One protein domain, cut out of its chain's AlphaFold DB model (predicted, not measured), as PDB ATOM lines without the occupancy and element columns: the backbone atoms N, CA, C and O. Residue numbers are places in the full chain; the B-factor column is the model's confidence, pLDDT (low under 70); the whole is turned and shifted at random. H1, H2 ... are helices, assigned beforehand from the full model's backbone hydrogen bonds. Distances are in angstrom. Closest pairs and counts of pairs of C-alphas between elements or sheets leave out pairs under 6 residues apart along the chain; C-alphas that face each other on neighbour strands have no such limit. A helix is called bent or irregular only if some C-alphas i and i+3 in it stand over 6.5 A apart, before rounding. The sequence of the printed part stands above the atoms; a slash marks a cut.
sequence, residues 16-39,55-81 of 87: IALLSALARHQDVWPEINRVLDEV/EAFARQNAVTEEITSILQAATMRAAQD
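Overview. This is residues 16 to 39 and 55 to 81 of the 87 residues of an uncharacterized protein of Sinorhizobium fredii (strain NBRC 101917 / NGR234) (UniProt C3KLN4). One long helix, H3, makes the long axis of this domain; a shorter helix, H2, runs beside it the other way at a shallow tilt, with a gap between the two, and the short helix H1 packs at a steep tilt on the later part of H3, residues 70 to 78. H3 extends well past the last residue of H2, and H1 with the link to H2 lies toward the other end of H3, where H2 begins. The printed part has 51 residues, with three named helices in the order H1, H2, H3 along the chain and no named strand; the class is all helix, with 44 residues in the named helices. The whole is only just loose, close to compact, with a radius of gyration of the C-alphas of 12.2 A. It is only just elongated, and its C-alphas span 39 by 20 by 12 A along the three main axes.

Arrangement. The printed part begins with H1, residues 16 to 22, which touches H3, residues 55 to 80. There are 14 pairs of C-alphas within 8 A between H1 and H3, and the closest are those of Ser 20 and Ala 74, 4.4 A apart. H3 touches H1 with residues 70 to 78 alone. The lines of H1 and H3 stand at a steep tilt of 60 degrees, and the two helices run the same way. H2, residues 29 to 39, follows H1 after a short link of 6 residues. H1 and H2 are close but not clearly touching, with 1 pair of C-alphas within 8 A, those of Leu 22 and Trp 29 at 6.1 A. They run opposite ways at a steep tilt of 51 degrees. H2 and H3 are also close but not clearly touching, with 2 pairs of C-alphas within 8 A; the closest are those of Leu 36 and Ile 67, 7.7 A apart. Their lines stand at a shallow tilt of 12 degrees, they run opposite ways, and their centres are 12.4 A apart. In H1, H2 and H3 every pair of O of residue i and N of residue i+4 is within hydrogen-bond range.

Along the chain. H1 runs from Ile 16, with its C-alpha at (132.607, 104.924, 71.711), to Leu 22, and measures 9.8 A from first to last C-alpha. H2 runs from Trp 29, with its C-alpha at (140.424, 108.964, 81.749), to Val 39, and is 15.7 A long from first to last C-alpha. H3 has 26 residues and is the longest helix; it goes from Glu 55, with its C-alpha at (108.192, 108.699, 84.305), to Gln 80, with its C-alpha at (141.498, 95.179, 72.383), 37.9 A from first to last C-alpha. None of the three helices is bent or irregular.

Size, cuts and confidence. The two C-alphas farthest apart are those of Glu 55 and Asp 81, at 39.8 A, while the first and last printed C-alphas, those of Ile 16 and Asp 81, are 13.5 A apart. Residues 40 to 54 are not printed, and across this cut C-alphas 39 and 55 are 18.0 A apart; the link from H2 to H3 is the link across the cut. Of the links that are printed whole, H1 to H2 is short, and no link is long. The mean pLDDT of the printed part is 89.8, and no printed residue is under 70; the mean is 96 for H1, 90 for H2 and 89 for H3.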
ATOM      1  N   ILE A  16     131.827 106.108  71.332       97.12
ATOM      2  CA  ILE A  16     132.607 104.924  71.711       97.12
ATOM      3  C   ILE A  16     134.027 105.033  71.147       97.12
ATOM      4  O   ILE A  16     134.983 104.821  71.882       97.12
ATOM      5  N   ALA A  17     134.190 105.408  69.874       96.31
ATOM      6  CA  ALA A  17     135.512 105.568  69.267       96.31
ATOM      7  C   ALA A  17     136.364 106.641  69.973       96.31
ATOM      8  O   ALA A  17     137.527 106.386  70.290       96.31
ATOM      9  N   LEU A  18     135.781 107.808  70.265       96.25
ATOM     10  CA  LEU A  18     136.443 108.893  70.996       96.25
ATOM     11  C   LEU A  18     136.856 108.463  72.406       96.25
ATOM     12  O   LEU A  18     138.011 108.633  72.794       96.25
ATOM     13  N   LEU A  19     135.931 107.881  73.167       96.31
ATOM     14  CA  LEU A  19     136.193 107.457  74.539       96.31
ATOM     15  C   LEU A  19     137.187 106.296  74.598       96.31
ATOM     16  O   LEU A  19     138.003 106.270  75.508       96.31
ATOM     17  N   SER A  20     137.191 105.381  73.625       95.31
ATOM     18  CA  SER A  20     138.213 104.331  73.541       95.31
ATOM     19  C   SER A  20     139.615 104.894  73.353       95.31
ATOM     20  O   SER A  20     140.555 104.378  73.953       95.31
ATOM     21  N   ALA A  21     139.772 105.944  72.542       93.62
ATOM     22  CA  ALA A  21     141.057 106.618  72.399       93.62
ATOM     23  C   ALA A  21     141.472 107.277  73.725       93.62
ATOM     24  O   ALA A  21     142.591 107.077  74.191       93.62
ATOM     25  N   LEU A  22     140.541 107.982  74.378       93.94
ATOM     26  CA  LEU A  22     140.778 108.671  75.650       93.94
ATOM     27  C   LEU A  22     141.033 107.716  76.826       93.94
ATOM     28  O   LEU A  22     141.817 108.048  77.709       93.94
ATOM     29  N   ALA A  23     140.447 106.517  76.822       93.38
ATOM     30  CA  ALA A  23     140.612 105.514  77.876       93.38
ATOM     31  C   ALA A  23     142.055 105.025  78.054       93.38
ATOM     32  O   ALA A  23     142.399 104.428  79.071       93.38
ATOM     33  N   ARG A  24     142.917 105.303  77.074       87.44
ATOM     34  CA  ARG A  24     144.344 104.969  77.094       87.44
ATOM     35  C   ARG A  24     145.186 106.011  77.837       87.44
ATOM     36  O   ARG A  24     146.334 105.736  78.177       87.44
ATOM     37  N   HIS A  25     144.627 107.191  78.092       91.62
ATOM     38  CA  HIS A  25     145.301 108.314  78.738       91.62
ATOM     39  C   HIS A  25     145.010 108.309  80.241       91.62
ATOM     40  O   HIS A  25     143.925 108.686  80.681       91.62
ATOM     41  N   GLN A  26     145.985 107.865  81.042       87.06
ATOM     42  CA  GLN A  26     145.826 107.713  82.498       87.06
ATOM     43  C   GLN A  26     145.633 109.040  83.249       87.06
ATOM     44  O   GLN A  26     145.168 109.036  84.384       87.06
ATOM     45  N   ASP A  27     145.980 110.164  82.632       91.62
ATOM     46  CA  ASP A  27     145.802 111.521  83.148       91.62
ATOM     47  C   ASP A  27     144.395 112.086  82.886       91.62
ATOM     48  O   ASP A  27     143.888 112.859  83.696       91.62
ATOM     49  N   VAL A  28     143.747 111.679  81.789       91.62
ATOM     50  CA  VAL A  28     142.441 112.213  81.364       91.62
ATOM     51  C   VAL A  28     141.286 111.271  81.709       91.62
ATOM     52  O   VAL A  28     140.214 111.716  82.122       91.62
ATOM     53  N   TRP A  29     141.482 109.959  81.563       94.25
ATOM     54  CA  TRP A  29     140.424 108.964  81.749       94.25
ATOM     55  C   TRP A  29     139.772 108.977  83.145       94.25
ATOM     56  O   TRP A  29     138.542 108.879  83.212       94.25
ATOM     57  N   PRO A  30     140.512 109.141  84.262       94.12
ATOM     58  CA  PRO A  30     139.894 109.218  85.586       94.12
ATOM     59  C   PRO A  30     138.950 110.415  85.738       94.12
ATOM     60  O   PRO A  30     137.878 110.279  86.321       94.12
ATOM     61  N   GLU A  31     139.314 111.568  85.170       93.88
ATOM     62  CA  GLU A  31     138.501 112.784  85.242       93.88
ATOM     63  C   GLU A  31     137.213 112.649  84.423       93.88
ATOM     64  O   GLU A  31     136.141 113.033  84.888       93.88
ATOM     65  N   ILE A  32     137.284 112.028  83.240       93.25
ATOM     66  CA  ILE A  32     136.093 111.714  82.436       93.25
ATOM     67  C   ILE A  32     135.133 110.808  83.214       93.25
ATOM     68  O   ILE A  32     133.936 111.090  83.257       93.25
ATOM     69  N   ASN A  33     135.643 109.742  83.845       92.75
ATOM     70  CA  ASN A  33     134.801 108.853  84.650       92.75
ATOM     71  C   ASN A  33     134.188 109.592  85.840       92.75
ATOM     72  O   ASN A  33     132.993 109.455  86.066       92.75
ATOM     73  N   ARG A  34     134.959 110.436  86.538       92.31
ATOM     74  CA  ARG A  34     134.456 111.247  87.656       92.31
ATOM     75  C   ARG A  34     133.284 112.135  87.231       92.31
ATOM     76  O   ARG A  34     132.245 112.119  87.881       92.31
ATOM     77  N   VAL A  35     133.432 112.881  86.136       91.19
ATOM     78  CA  VAL A  35     132.379 113.778  85.629       91.19
ATOM     79  C   VAL A  35     131.142 112.994  85.182       91.19
ATOM     80  O   VAL A  35     130.019 113.422  85.428       91.19
ATOM     81  N   LEU A  36     131.315 111.843  84.530       90.12
ATOM     82  CA  LEU A  36     130.181 111.024  84.094       90.12
ATOM     83  C   LEU A  36     129.500 110.304  85.260       90.12
ATOM     84  O   LEU A  36     128.283 110.140  85.229       90.12
ATOM     85  N   ASP A  37     130.241 109.940  86.303       87.00
ATOM     86  CA  ASP A  37     129.685 109.400  87.543       87.00
ATOM     87  C   ASP A  37     128.834 110.433  88.290       87.00
ATOM     88  O   ASP A  37     127.809 110.062  88.846       87.00
ATOM     89  N   GLU A  38     129.174 111.725  88.231       85.06
ATOM     90  CA  GLU A  38     128.328 112.802  88.777       85.06
ATOM     91  C   GLU A  38     126.995 112.961  88.027       85.06
ATOM     92  O   GLU A  38     126.004 113.417  88.600       85.06
ATOM     93  N   VAL A  39     126.955 112.591  86.742       80.81
ATOM     94  CA  VAL A  39     125.728 112.596  85.924       80.81
ATOM     95  C   VAL A  39     124.882 111.345  86.179       80.81
ATOM     96  O   VAL A  39     123.656 111.376  86.031       80.81
ATOM     97  N   GLU A  55     107.655 108.574  85.674       74.12
ATOM     98  CA  GLU A  55     108.192 108.699  84.305       74.12
ATOM     99  C   GLU A  55     109.558 109.417  84.274       74.12
ATOM    100  O   GLU A  55     110.430 109.091  83.466       74.12
ATOM    101  N   ALA A  56     109.774 110.363  85.195       72.00
ATOM    102  CA  ALA A  56     111.049 111.051  85.351       72.00
ATOM    103  C   ALA A  56     112.170 110.105  85.821       72.00
ATOM    104  O   ALA A  56     113.273 110.174  85.283       72.00
ATOM    105  N   PHE A  57     111.883 109.188  86.752       71.69
ATOM    106  CA  PHE A  57     112.843 108.172  87.200       71.69
ATOM    107  C   PHE A  57     113.160 107.166  86.094       71.69
ATOM    108  O   PHE A  57     114.329 106.890  85.840       71.69
ATOM    109  N   ALA A  58     112.148 106.682  85.366       78.75
ATOM    110  CA  ALA A  58     112.360 105.772  84.239       78.75
ATOM    111  C   ALA A  58     113.256 106.396  83.152       78.75
ATOM    112  O   ALA A  58     114.191 105.756  82.666       78.75
ATOM    113  N   ARG A  59     113.026 107.672  82.809       79.94
ATOM    114  CA  ARG A  59     113.869 108.414  81.858       79.94
ATOM    115  C   ARG A  59     115.307 108.551  82.359       79.94
ATOM    116  O   ARG A  59     116.243 108.383  81.585       79.94
ATOM    117  N   GLN A  60     115.487 108.857  83.638       79.75
ATOM    118  CA  GLN A  60     116.806 109.079  84.223       79.75
ATOM    119  C   GLN A  60     117.615 107.778  84.382       79.75
ATOM    120  O   GLN A  60     118.830 107.779  84.164       79.75
ATOM    121  N   ASN A  61     116.945 106.660  84.675       84.25
ATOM    122  CA  ASN A  61     117.554 105.329  84.662       84.25
ATOM    123  C   ASN A  61     118.027 104.962  83.251       84.25
ATOM    124  O   ASN A  61     119.181 104.578  83.088       84.25
ATOM    125  N   ALA A  62     117.204 105.201  82.225       87.06
ATOM    126  CA  ALA A  62     117.592 104.954  80.834       87.06
ATOM    127  C   ALA A  62     118.840 105.761  80.417       87.06
ATOM    128  O   ALA A  62     119.707 105.245  79.716       87.06
ATOM    129  N   VAL A  63     118.981 107.007  80.888       88.31
ATOM    130  CA  VAL A  63     120.199 107.812  80.671       88.31
ATOM    131  C   VAL A  63     121.411 107.193  81.375       88.31
ATOM    132  O   VAL A  63     122.487 107.096  80.785       88.31
ATOM    133  N   THR A  64     121.245 106.750  82.622       90.12
ATOM    134  CA  THR A  64     122.319 106.121  83.408       90.12
ATOM    135  C   THR A  64     122.791 104.808  82.772       90.12
ATOM    136  O   THR A  64     123.998 104.560  82.676       90.12
ATOM    137  N   GLU A  65     121.856 103.985  82.299       90.62
ATOM    138  CA  GLU A  65     122.130 102.743  81.569       90.62
ATOM    139  C   GLU A  65     122.877 103.016  80.262       90.62
ATOM    140  O   GLU A  65     123.881 102.361  79.976       90.62
ATOM    141  N   GLU A  66     122.443 104.023  79.502       93.25
ATOM    142  CA  GLU A  66     123.064 104.387  78.229       93.25
ATOM    143  C   GLU A  66     124.514 104.856  78.417       93.25
ATOM    144  O   GLU A  66     125.415 104.358  77.737       93.25
ATOM    145  N   ILE A  67     124.768 105.739  79.391       93.38
ATOM    146  CA  ILE A  67     126.126 106.194  79.742       93.38
ATOM    147  C   ILE A  67     127.001 105.002  80.144       93.38
ATOM    148  O   ILE A  67     128.111 104.842  79.630       93.38
ATOM    149  N   THR A  68     126.492 104.135  81.025       92.94
ATOM    150  CA  THR A  68     127.219 102.946  81.498       92.94
ATOM    151  C   THR A  68     127.585 102.029  80.331       92.94
ATOM    152  O   THR A  68     128.724 101.576  80.219       92.94
ATOM    153  N   SER A  69     126.639 101.796  79.423       95.50
ATOM    154  CA  SER A  69     126.829 100.947  78.251       95.50
ATOM    155  C   SER A  69     127.883 101.508  77.284       95.50
ATOM    156  O   SER A  69     128.726 100.759  76.784       95.50
ATOM    157  N   ILE A  70     127.884 102.824  77.048       96.19
ATOM    158  CA  ILE A  70     128.886 103.497  76.206       96.19
ATOM    159  C   ILE A  70     130.285 103.384  76.824       96.19
ATOM    160  O   ILE A  70     131.233 103.030  76.120       96.19
ATOM    161  N   LEU A  71     130.424 103.631  78.131       95.19
ATOM    162  CA  LEU A  71     131.714 103.545  78.827       95.19
ATOM    163  C   LEU A  71     132.283 102.124  78.830       95.19
ATOM    164  O   LEU A  71     133.479 101.933  78.592       95.19
ATOM    165  N   GLN A  72     131.432 101.117  79.033       95.31
ATOM    166  CA  GLN A  72     131.833  99.713  78.943       95.31
ATOM    167  C   GLN A  72     132.328  99.363  77.537       95.31
ATOM    168  O   GLN A  72     133.406  98.784  77.396       95.31
ATOM    169  N   ALA A  73     131.585  99.746  76.494       96.69
ATOM    170  CA  ALA A  73     131.992  99.509  75.112       96.69
ATOM    171  C   ALA A  73     133.320 100.204  74.780       96.69
ATOM    172  O   ALA A  73     134.204  99.592  74.176       96.69
ATOM    173  N   ALA A  74     133.488 101.448  75.234       95.69
ATOM    174  CA  ALA A  74     134.714 102.206  75.042       95.69
ATOM    175  C   ALA A  74     135.920 101.522  75.704       95.69
ATOM    176  O   ALA A  74     136.962 101.355  75.065       95.69
ATOM    177  N   THR A  75     135.750 101.067  76.947       94.44
ATOM    178  CA  THR A  75     136.781 100.366  77.727       94.44
ATOM    179  C   THR A  75     137.155  99.027  77.094       94.44
ATOM    180  O   THR A  75     138.338  98.721  76.952       94.44
ATOM    181  N   MET A  76     136.165  98.239  76.657       94.94
ATOM    182  CA  MET A  76     136.407  96.964  75.972       94.94
ATOM    183  C   MET A  76     137.185  97.160  74.671       94.94
ATOM    184  O   MET A  76     138.158  96.452  74.429       94.94
ATOM    185  N   ARG A  77     136.793  98.142  73.848       93.50
ATOM    186  CA  ARG A  77     137.489  98.454  72.593       93.50
ATOM    187  C   ARG A  77     138.915  98.959  72.853       93.50
ATOM    188  O   ARG A  77     139.827  98.539  72.152       93.50
ATOM    189  N   ALA A  78     139.135  99.780  73.882       93.00
ATOM    190  CA  ALA A  78     140.476 100.231  74.266       93.00
ATOM    191  C   ALA A  78     141.384  99.068  74.707       93.00
ATOM    192  O   ALA A  78     142.562  99.037  74.363       93.00
ATOM    193  N   ALA A  79     140.830  98.082  75.420       90.81
ATOM    194  CA  ALA A  79     141.569  96.896  75.851       90.81
ATOM    195  C   ALA A  79     141.961  95.961  74.689       90.81
ATOM    196  O   ALA A  79     142.920  95.201  74.815       90.81
ATOM    197  N   GLN A  80     141.233  96.003  73.567       87.19
ATOM    198  CA  GLN A  80     141.498  95.179  72.383       87.19
ATOM    199  C   GLN A  80     142.603  95.734  71.471       87.19
ATOM    200  O   GLN A  80     143.129  94.980  70.657       87.19
ATOM    201  N   ASP A  81     142.978  97.010  71.610       71.25
ATOM    202  CA  ASP A  81     143.999  97.667  70.783       71.25
ATOM    203  C   ASP A  81     145.116  98.295  71.645       71.25
ATOM    204  O   ASP A  81     145.155  99.512  71.840       71.25
TER     205      ASP A  81